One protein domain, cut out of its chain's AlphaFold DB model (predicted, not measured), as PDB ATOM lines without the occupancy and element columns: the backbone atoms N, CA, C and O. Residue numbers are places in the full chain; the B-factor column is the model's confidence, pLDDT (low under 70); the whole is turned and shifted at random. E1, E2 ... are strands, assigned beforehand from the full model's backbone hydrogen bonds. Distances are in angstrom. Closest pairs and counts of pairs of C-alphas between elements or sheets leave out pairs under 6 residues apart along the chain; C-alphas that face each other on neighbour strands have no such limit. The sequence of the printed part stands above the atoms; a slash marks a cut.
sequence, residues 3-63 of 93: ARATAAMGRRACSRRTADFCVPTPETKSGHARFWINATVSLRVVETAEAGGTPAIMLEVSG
ATOM      1  N   ALA A   3      96.383 -24.803   4.659       75.50
ATOM      2  CA  ALA A   3      95.298 -25.529   4.009       75.50
ATOM      3  C   ALA A   3      94.289 -24.533   3.438       75.50
ATOM      4  O   ALA A   3      94.121 -23.441   3.984       75.50
ATOM      5  N   ARG A   4      93.618 -24.902   2.345       80.19
ATOM      6  CA  ARG A   4      92.490 -24.129   1.823       80.19
ATOM      7  C   ARG A   4      91.185 -24.846   2.143       80.19
ATOM      8  O   ARG A   4      91.104 -26.060   1.985       80.19
ATOM      9  N   ALA A   5      90.182 -24.093   2.571       71.75
ATOM     10  CA  ALA A   5      88.847 -24.600   2.858       71.75
ATOM     11  C   ALA A   5      87.799 -23.697   2.203       71.75
ATOM     12  O   ALA A   5      87.934 -22.476   2.232       71.75
ATOM     13  N   THR A   6      86.747 -24.292   1.646       71.81
ATOM     14  CA  THR A   6      85.582 -23.548   1.146       71.81
ATOM     15  C   THR A   6      84.512 -23.551   2.225       71.81
ATOM     16  O   THR A   6      84.132 -24.616   2.709       71.81
ATOM     17  N   ALA A   7      84.027 -22.375   2.609       65.06
ATOM     18  CA  ALA A   7      82.955 -22.229   3.585       65.06
ATOM     19  C   ALA A   7      81.756 -21.532   2.938       65.06
ATOM     20  O   ALA A   7      81.893 -20.426   2.412       65.06
ATOM     21  N   ALA A   8      80.582 -22.167   2.993       66.50
ATOM     22  CA  ALA A   8      79.335 -21.525   2.593       66.50
ATOM     23  C   ALA A   8      79.065 -20.315   3.500       66.50
ATOM     24  O   ALA A   8      79.214 -20.385   4.725       66.50
ATOM     25  N   MET A   9      78.678 -19.195   2.900       62.38
ATOM     26  CA  MET A   9      78.479 -17.941   3.610       62.38
ATOM     27  C   MET A   9      77.129 -17.973   4.337       62.38
ATOM     28  O   MET A   9      76.085 -17.617   3.800       62.38
ATOM     29  N   GLY A  10      77.139 -18.448   5.584       55.72
ATOM     30  CA  GLY A  10      75.977 -18.404   6.472       55.72
ATOM     31  C   GLY A  10      75.714 -16.993   7.018       55.72
ATOM     32  O   GLY A  10      76.641 -16.224   7.265       55.72
ATOM     33  N   ARG A  11      74.441 -16.653   7.277       51.09
ATOM     34  CA  ARG A  11      73.985 -15.347   7.809       51.09
ATOM     35  C   ARG A  11      74.307 -15.106   9.296       51.09
ATOM     36  O   ARG A  11      73.453 -14.653  10.052       51.09
ATOM     37  N   ARG A  12      75.529 -15.385   9.751       48.03
ATOM     38  CA  ARG A  12      75.985 -14.954  11.083       48.03
ATOM     39  C   ARG A  12      77.159 -14.004  10.941       48.03
ATOM     40  O   ARG A  12      78.316 -14.406  10.955       48.03
ATOM     41  N   ALA A  13      76.818 -12.725  10.793       45.84
ATOM     42  CA  ALA A  13      77.756 -11.638  11.000       45.84
ATOM     43  C   ALA A  13      78.310 -11.732  12.427       45.84
ATOM     44  O   ALA A  13      77.565 -11.945  13.384       45.84
ATOM     45  N   CYS A  14      79.625 -11.592  12.547       44.84
ATOM     46  CA  CYS A  14      80.349 -11.564  13.806       44.84
ATOM     47  C   CYS A  14      79.852 -10.368  14.644       44.84
ATOM     48  O   CYS A  14      80.318  -9.240  14.481       44.84
ATOM     49  N   SER A  15      78.853 -10.576  15.511       42.81
ATOM     50  CA  SER A  15      78.403  -9.542  16.442       42.81
ATOM     51  C   SER A  15      79.486  -9.361  17.506       42.81
ATOM     52  O   SER A  15      79.697 -10.224  18.361       42.81
ATOM     53  N   ARG A  16      80.222  -8.250  17.403       49.38
ATOM     54  CA  ARG A  16      81.339  -7.858  18.274       49.38
ATOM     55  C   ARG A  16      80.977  -7.935  19.764       49.38
ATOM     56  O   ARG A  16      80.391  -6.982  20.272       49.38
ATOM     57  N   ARG A  17      81.410  -9.001  20.457       41.78
ATOM     58  CA  ARG A  17      82.268  -8.945  21.673       41.78
ATOM     59  C   ARG A  17      82.493 -10.278  22.403       41.78
ATOM     60  O   ARG A  17      83.324 -10.293  23.299       41.78
ATOM     61  N   THR A  18      81.813 -11.366  22.047       43.72
ATOM     62  CA  THR A  18      81.785 -12.571  22.912       43.72
ATOM     63  C   THR A  18      81.914 -13.917  22.198       43.72
ATOM     64  O   THR A  18      81.856 -14.946  22.858       43.72
ATOM     65  N   ALA A  19      82.099 -13.954  20.877       46.56
ATOM     66  CA  ALA A  19      82.259 -15.222  20.166       46.56
ATOM     67  C   ALA A  19      83.744 -15.597  20.028       46.56
ATOM     68  O   ALA A  19      84.476 -14.937  19.293       46.56
ATOM     69  N   ASP A  20      84.159 -16.696  20.670       54.19
ATOM     70  CA  ASP A  20      85.496 -17.316  20.538       54.19
ATOM     71  C   ASP A  20      85.803 -17.826  19.111       54.19
ATOM     72  O   ASP A  20      86.935 -18.192  18.778       54.19
ATOM     73  N   PHE A  21      84.791 -17.813  18.237       52.41
ATOM     74  CA  PHE A  21      84.873 -18.204  16.838       52.41
ATOM     75  C   PHE A  21      84.278 -17.112  15.938       52.41
ATOM     76  O   PHE A  21      83.059 -16.965  15.838       52.41
ATOM     77  N   CYS A  22      85.139 -16.345  15.264       61.03
ATOM     78  CA  CYS A  22      84.745 -15.341  14.276       61.03
ATOM     79  C   CYS A  22      85.312 -15.752  12.910       61.03
ATOM     80  O   CYS A  22      86.520 -15.676  12.676       61.03
ATOM     81  N   VAL A  23      84.445 -16.220  12.008       65.75
ATOM     82  CA  VAL A  23      84.829 -16.474  10.611       65.75
ATOM     83  C   VAL A  23      84.994 -15.120   9.918       65.75
ATOM     84  O   VAL A  23      84.073 -14.300   9.991       65.75
ATOM     85  N   PRO A  24      86.133 -14.847   9.260       68.88
ATOM     86  CA  PRO A  24      86.314 -13.585   8.562       68.88
ATOM     87  C   PRO A  24      85.346 -13.481   7.379       68.88
ATOM     88  O   PRO A  24      85.147 -14.434   6.628       68.88
ATOM     89  N   THR A  25      84.751 -12.304   7.211       71.06
ATOM     90  CA  THR A  25      83.934 -11.958   6.041       71.06
ATOM     91  C   THR A  25      84.827 -11.456   4.899       71.06
ATOM     92  O   THR A  25      85.972 -11.062   5.160       71.06
ATOM     93  N   PRO A  26      84.326 -11.396   3.646       70.88
ATOM     94  CA  PRO A  26      85.063 -10.799   2.527       70.88
ATOM     95  C   PRO A  26      85.615  -9.394   2.828       70.88
ATOM     96  O   PRO A  26      86.672  -9.018   2.327       70.88
ATOM     97  N   GLU A  27      84.932  -8.645   3.695       75.00
ATOM     98  CA  GLU A  27      85.305  -7.292   4.121       75.00
ATOM     99  C   GLU A  27      86.477  -7.277   5.112       75.00
ATOM    100  O   GLU A  27      87.370  -6.440   5.007       75.00
ATOM    101  N   THR A  28      86.498  -8.212   6.068       72.88
ATOM    102  CA  THR A  28      87.487  -8.215   7.163       72.88
ATOM    103  C   THR A  28      88.815  -8.849   6.731       72.88
ATOM    104  O   THR A  28      89.856  -8.554   7.311       72.88
ATOM    105  N   LYS A  29      88.798  -9.680   5.675       77.88
ATOM    106  CA  LYS A  29      89.930 -10.379   5.026       77.88
ATOM    107  C   LYS A  29      90.766 -11.320   5.907       77.88
ATOM    108  O   LYS A  29      91.305 -12.284   5.369       77.88
ATOM    109  N   SER A  30      90.872 -11.119   7.216       82.44
ATOM    110  CA  SER A  30      91.608 -11.988   8.142       82.44
ATOM    111  C   SER A  30      90.945 -12.083   9.518       82.44
ATOM    112  O   SER A  30      90.137 -11.239   9.903       82.44
ATOM    113  N   GLY A  31      91.265 -13.149  10.252       85.75
ATOM    114  CA  GLY A  31      90.773 -13.401  11.604       85.75
ATOM    115  C   GLY A  31      91.493 -14.576  12.265       85.75
ATOM    116  O   GLY A  31      92.365 -15.205  11.666       85.75
ATOM    117  N   HIS A  32      91.110 -14.888  13.501       85.88
ATOM    118  CA  HIS A  32      91.606 -16.053  14.232       85.88
ATOM    119  C   HIS A  32      90.437 -16.823  14.843       85.88
ATOM    120  O   HIS A  32      89.423 -16.233  15.220       85.88
ATOM    121  N   ALA A  33      90.597 -18.137  14.951       85.06
ATOM    122  CA  ALA A  33      89.662 -19.024  15.624       85.06
ATOM    123  C   ALA A  33      90.351 -19.679  16.821       85.06
ATOM    124  O   ALA A  33      91.496 -20.134  16.704       85.06
ATOM    125  N   ARG A  34      89.644 -19.745  17.952       89.69
ATOM    126  CA  ARG A  34      90.091 -20.446  19.154       89.69
ATOM    127  C   ARG A  34      89.250 -21.700  19.360       89.69
ATOM    128  O   ARG A  34      88.030 -21.678  19.228       89.69
ATOM    129  N   PHE A  35      89.916 -22.800  19.676       86.81
ATOM    130  CA  PHE A  35      89.271 -24.052  20.056       86.81
ATOM    131  C   PHE A  35      89.034 -24.090  21.564       86.81
ATOM    132  O   PHE A  35      89.697 -23.389  22.324       86.81
ATOM    133  N   TRP A  36      88.130 -24.964  22.003       91.69
ATOM    134  CA  TRP A  36      87.766 -25.108  23.417       91.69
ATOM    135  C   TRP A  36      88.962 -25.435  24.333       91.69
ATOM    136  O   TRP A  36      89.006 -24.996  25.476       91.69
ATOM    137  N   ILE A  37      89.986 -26.112  23.801       91.50
ATOM    138  CA  ILE A  37      91.274 -26.373  24.473       91.50
ATOM    139  C   ILE A  37      92.302 -25.238  24.317       91.50
ATOM    140  O   ILE A  37      93.498 -25.449  24.484       91.50
ATOM    141  N   ASN A  38      91.870 -24.031  23.953       91.06
ATOM    142  CA  ASN A  38      92.709 -22.845  23.753       91.06
ATOM    143  C   ASN A  38      93.718 -22.904  22.595       91.06
ATOM    144  O   ASN A  38      94.527 -21.988  22.442       91.06
ATOM    145  N   ALA A  39      93.650 -23.917  21.731       89.50
ATOM    146  CA  ALA A  39      94.409 -23.905  20.485       89.50
ATOM    147  C   ALA A  39      93.924 -22.754  19.583       89.50
ATOM    148  O   ALA A  39      92.721 -22.509  19.496       89.50
ATOM    149  N   THR A  40      94.844 -22.050  18.918       91.31
ATOM    150  CA  THR A  40      94.524 -20.899  18.054       91.31
ATOM    151  C   THR A  40      95.015 -21.134  16.631       91.31
ATOM    152  O   THR A  40      96.134 -21.601  16.422       91.31
ATOM    153  N   VAL A  41      94.180 -20.781  15.653       90.81
ATOM    154  CA  VAL A  41      94.461 -20.915  14.218       90.81
ATOM    155  C   VAL A  41      94.152 -19.599  13.509       90.81
ATOM    156  O   VAL A  41      93.181 -18.915  13.835       90.81
ATOM    157  N   SER A  42      94.983 -19.236  12.536       90.81
ATOM    158  CA  SER A  42      94.821 -18.026  11.728       90.81
ATOM    159  C   SER A  42      94.031 -18.323  10.458       90.81
ATOM    160  O   SER A  42      94.269 -19.332   9.792       90.81
ATOM    161  N   LEU A  43      93.119 -17.422  10.110       90.12
ATOM    162  CA  LEU A  43      92.240 -17.509   8.950       90.12
ATOM    163  C   LEU A  43      92.435 -16.282   8.058       90.12
ATOM    164  O   LEU A  43      92.518 -15.151   8.545       90.12
ATOM    165  N   ARG A  44      92.455 -16.490   6.744       90.25
ATOM    166  CA  ARG A  44      92.491 -15.413   5.749       90.25
ATOM    167  C   ARG A  44      91.554 -15.727   4.592       90.25
ATOM    168  O   ARG A  44      91.622 -16.814   4.035       90.25
ATOM    169  N   VAL A  45      90.736 -14.762   4.187       89.81
ATOM    170  CA  VAL A  45      89.932 -14.853   2.965       89.81
ATOM    171  C   VAL A  45      90.851 -14.682   1.764       89.81
ATOM    172  O   VAL A  45      91.580 -13.694   1.653       89.81
ATOM    173  N   VAL A  46      90.843 -15.679   0.888       90.25
ATOM    174  CA  VAL A  46      91.599 -15.677  -0.364       90.25
ATOM    175  C   VAL A  46      90.739 -15.078  -1.467       90.25
ATOM    176  O   VAL A  46      91.175 -14.142  -2.129       90.25
ATOM    177  N   GLU A  47      89.512 -15.575  -1.613       88.75
ATOM    178  CA  GLU A  47      88.562 -15.150  -2.642       88.75
ATOM    179  C   GLU A  47      87.123 -15.544  -2.283       88.75
ATOM    180  O   GLU A  47      86.880 -16.330  -1.362       88.75
ATOM    181  N   THR A  48      86.168 -14.979  -3.014       89.88
ATOM    182  CA  THR A  48      84.763 -15.393  -3.002       89.88
ATOM    183  C   THR A  48      84.550 -16.549  -3.974       89.88
ATOM    184  O   THR A  48      85.160 -16.581  -5.038       89.88
ATOM    185  N   ALA A  49      83.665 -17.475  -3.626       88.44
ATOM    186  CA  ALA A  49      83.349 -18.661  -4.414       88.44
ATOM    187  C   ALA A  49      81.841 -18.958  -4.366       88.44
ATOM    188  O   ALA A  49      81.088 -18.292  -3.657       88.44
ATOM    189  N   GLU A  50      81.407 -19.996  -5.075       89.56
ATOM    190  CA  GLU A  50      80.074 -20.580  -4.923       89.56
ATOM    191  C   GLU A  50      80.193 -22.066  -4.575       89.56
ATOM    192  O   GLU A  50      81.005 -22.791  -5.151       89.56
ATOM    193  N   ALA A  51      79.378 -22.528  -3.629       86.62
ATOM    194  CA  ALA A  51      79.279 -23.930  -3.244       86.62
ATOM    195  C   ALA A  51      77.826 -24.380  -3.413       86.62
ATOM    196  O   ALA A  51      76.949 -23.961  -2.658       86.62
ATOM    197  N   GLY A  52      77.555 -25.192  -4.439       85.38
ATOM    198  CA  GLY A  52      76.199 -25.677  -4.728       85.38
ATOM    199  C   GLY A  52      75.178 -24.551  -4.948       85.38
ATOM    200  O   GLY A  52      74.074 -24.624  -4.418       85.38
ATOM    201  N   GLY A  53      75.567 -23.477  -5.649       87.19
ATOM    202  CA  GLY A  53      74.718 -22.300  -5.898       87.19
ATOM    203  C   GLY A  53      74.529 -21.370  -4.691       87.19
ATOM    204  O   GLY A  53      73.767 -20.410  -4.764       87.19
ATOM    205  N   THR A  54      75.210 -21.637  -3.573       87.31
ATOM    206  CA  THR A  54      75.228 -20.753  -2.402       87.31
ATOM    207  C   THR A  54      76.524 -19.938  -2.390       87.31
ATOM    208  O   THR A  54      77.599 -20.536  -2.519       87.31
ATOM    209  N   PRO A  55      76.470 -18.607  -2.177       87.94
ATOM    210  CA  PRO A  55      77.666 -17.792  -1.999       87.94
ATOM    211  C   PRO A  55      78.573 -18.350  -0.899       87.94
ATOM    212  O   PRO A  55      78.113 -18.728   0.180       87.94
ATOM    213  N   ALA A  56      79.869 -18.404  -1.172       88.25
ATOM    214  CA  ALA A  56      80.882 -19.007  -0.321       88.25
ATOM    215  C   ALA A  56      82.175 -18.181  -0.336       88.25
ATOM    216  O   ALA A  56      82.357 -17.258  -1.131       88.25
ATOM    217  N   ILE A  57      83.095 -18.520   0.562       88.38
ATOM    218  CA  ILE A  57      84.440 -17.945   0.611       88.38
ATOM    219  C   ILE A  57      85.486 -19.054   0.673       88.38
ATOM    220  O   ILE A  57      85.298 -20.068   1.349       88.38
ATOM    221  N   MET A  58      86.606 -18.835  -0.009       89.19
ATOM    222  CA  MET A  58      87.803 -19.657   0.108       89.19
ATOM    223  C   MET A  58      88.677 -19.075   1.221       89.19
ATOM    224  O   MET A  58      89.147 -17.937   1.132       89.19
ATOM    225  N   LEU A  59      88.909 -19.854   2.271       88.75
ATOM    226  CA  LEU A  59      89.760 -19.484   3.394       88.75
ATOM    227  C   LEU A  59      91.098 -20.212   3.315       88.75
ATOM    228  O   LEU A  59      91.151 -21.421   3.101       88.75
ATOM    229  N   GLU A  60      92.180 -19.483   3.552       91.50
ATOM    230  CA  GLU A  60      93.464 -20.046   3.939       91.50
ATOM    231  C   GLU A  60      93.494 -20.198   5.465       91.50
ATOM    232  O   GLU A  60      93.299 -19.232   6.205       91.50
ATOM    233  N   VAL A  61      93.758 -21.420   5.920       91.00
ATOM    234  CA  VAL A  61      93.866 -21.801   7.327       91.00
ATOM    235  C   VAL A  61      95.333 -22.082   7.637       91.00
ATOM    236  O   VAL A  61      95.968 -22.906   6.974       91.00
ATOM    237  N   SER A  62      95.878 -21.389   8.635       92.00
ATOM    238  CA  SER A  62      97.274 -21.516   9.059       92.00
ATOM    239  C   SER A  62      97.367 -21.849  10.541       92.00
ATOM    240  O   SER A  62      96.870 -21.109  11.388       92.00
ATOM    241  N   GLY A  63      98.057 -22.944  10.850       91.31
ATOM    242  CA  GLY A  63      98.275 -23.399  12.216       91.31
ATOM    243  C   GLY A  63      99.494 -24.306  12.353       91.31
ATOM    244  O   GLY A  63     100.250 -24.537  11.395       91.31
TER     245      GLY A  63
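AT A GLANCE: This is residues 3 to 63 of the 93 residues of a protein of Paracoccus laeviglucosivorans (UniProt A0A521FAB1). A single four-stranded antiparallel sheet, strongly twisted, is built round the long strand E3, which bends sharply, and its partner E4; the short strands E1 and E2 make its two edges. A long loop, residues 9 to 29, leaves the end of E1 at one edge and comes back to the start of E2 at the other. The printed part has 61 residues, with no named helix and four named strands in the order E1, E2, E3, E4 along the chain, while the order across the sheet is E1, E4, E3, E2. The class is all strand, with 32 of the 61 residues in named strands. The whole is compact, with a radius of gyration of the C-alphas of 11.6 A and spans of 34 by 26 by 18 A.

IN THESE COORDINATES: E1 is residues 3 to 8, 16.5 A from first to last C-alpha, and begins with C-alpha 3 at (95.298, -25.529, 4.009). E2 is residues 30 to 34, 14.0 A long, with C-alpha 30 at (91.608, -11.988, 8.142). E3, residues 40 to 51, is the longest strand at 12 residues and 26.4 A, and bends by 88 degrees at residue 48. E4, residues 54 to 62, is 24.9 A long and ends with C-alpha 62 at (97.274, -21.516, 9.059).

HOW THE PARTS SIT: The edge strand E1 is the antiparallel neighbour of the inner strand E4, at 154 degrees between their directions. N 5 and O 59 are 2.9 A apart and N 59 and O 5 are 2.8 A apart, both within hydrogen-bond range. E4 and E3 form a hairpin, antiparallel at 150 degrees, with N 44 and O 60 at 2.9 A and N 56 and O 49 at 2.8 A, within hydrogen-bond range. E3 and the other edge strand, E2, form a hairpin, antiparallel at 124 degrees, with N 43 and O 31 at 2.8 A, within hydrogen-bond range. E2, E3 and E4 are a meander, each strand the antiparallel neighbour of the one before. With E1 they make a Greek key, four strands in a row of which the first is the antiparallel neighbour of the fourth. E1 and E2 are apart. The closest C-alphas of E1 and E3 are those of Ala 8 and Ala 51, 6.3 A apart.

THE WHOLE: The C-alphas of Ile 37 and Gly 53 are the two farthest apart, at 34.8 A. From edge to edge of the sheet the strands' lines turn by 87 degrees, and its C-alphas lie up to 7.0 A off their best plane. The link from E1 to E2 is long, with 21 residues, and the links from E2 to E3 and from E3 to E4 are tight. The printed part has no cut. The mean pLDDT of the printed part is 76.3, and residues 7 to 24, of which 7 and 8 belong to E1, are under 70.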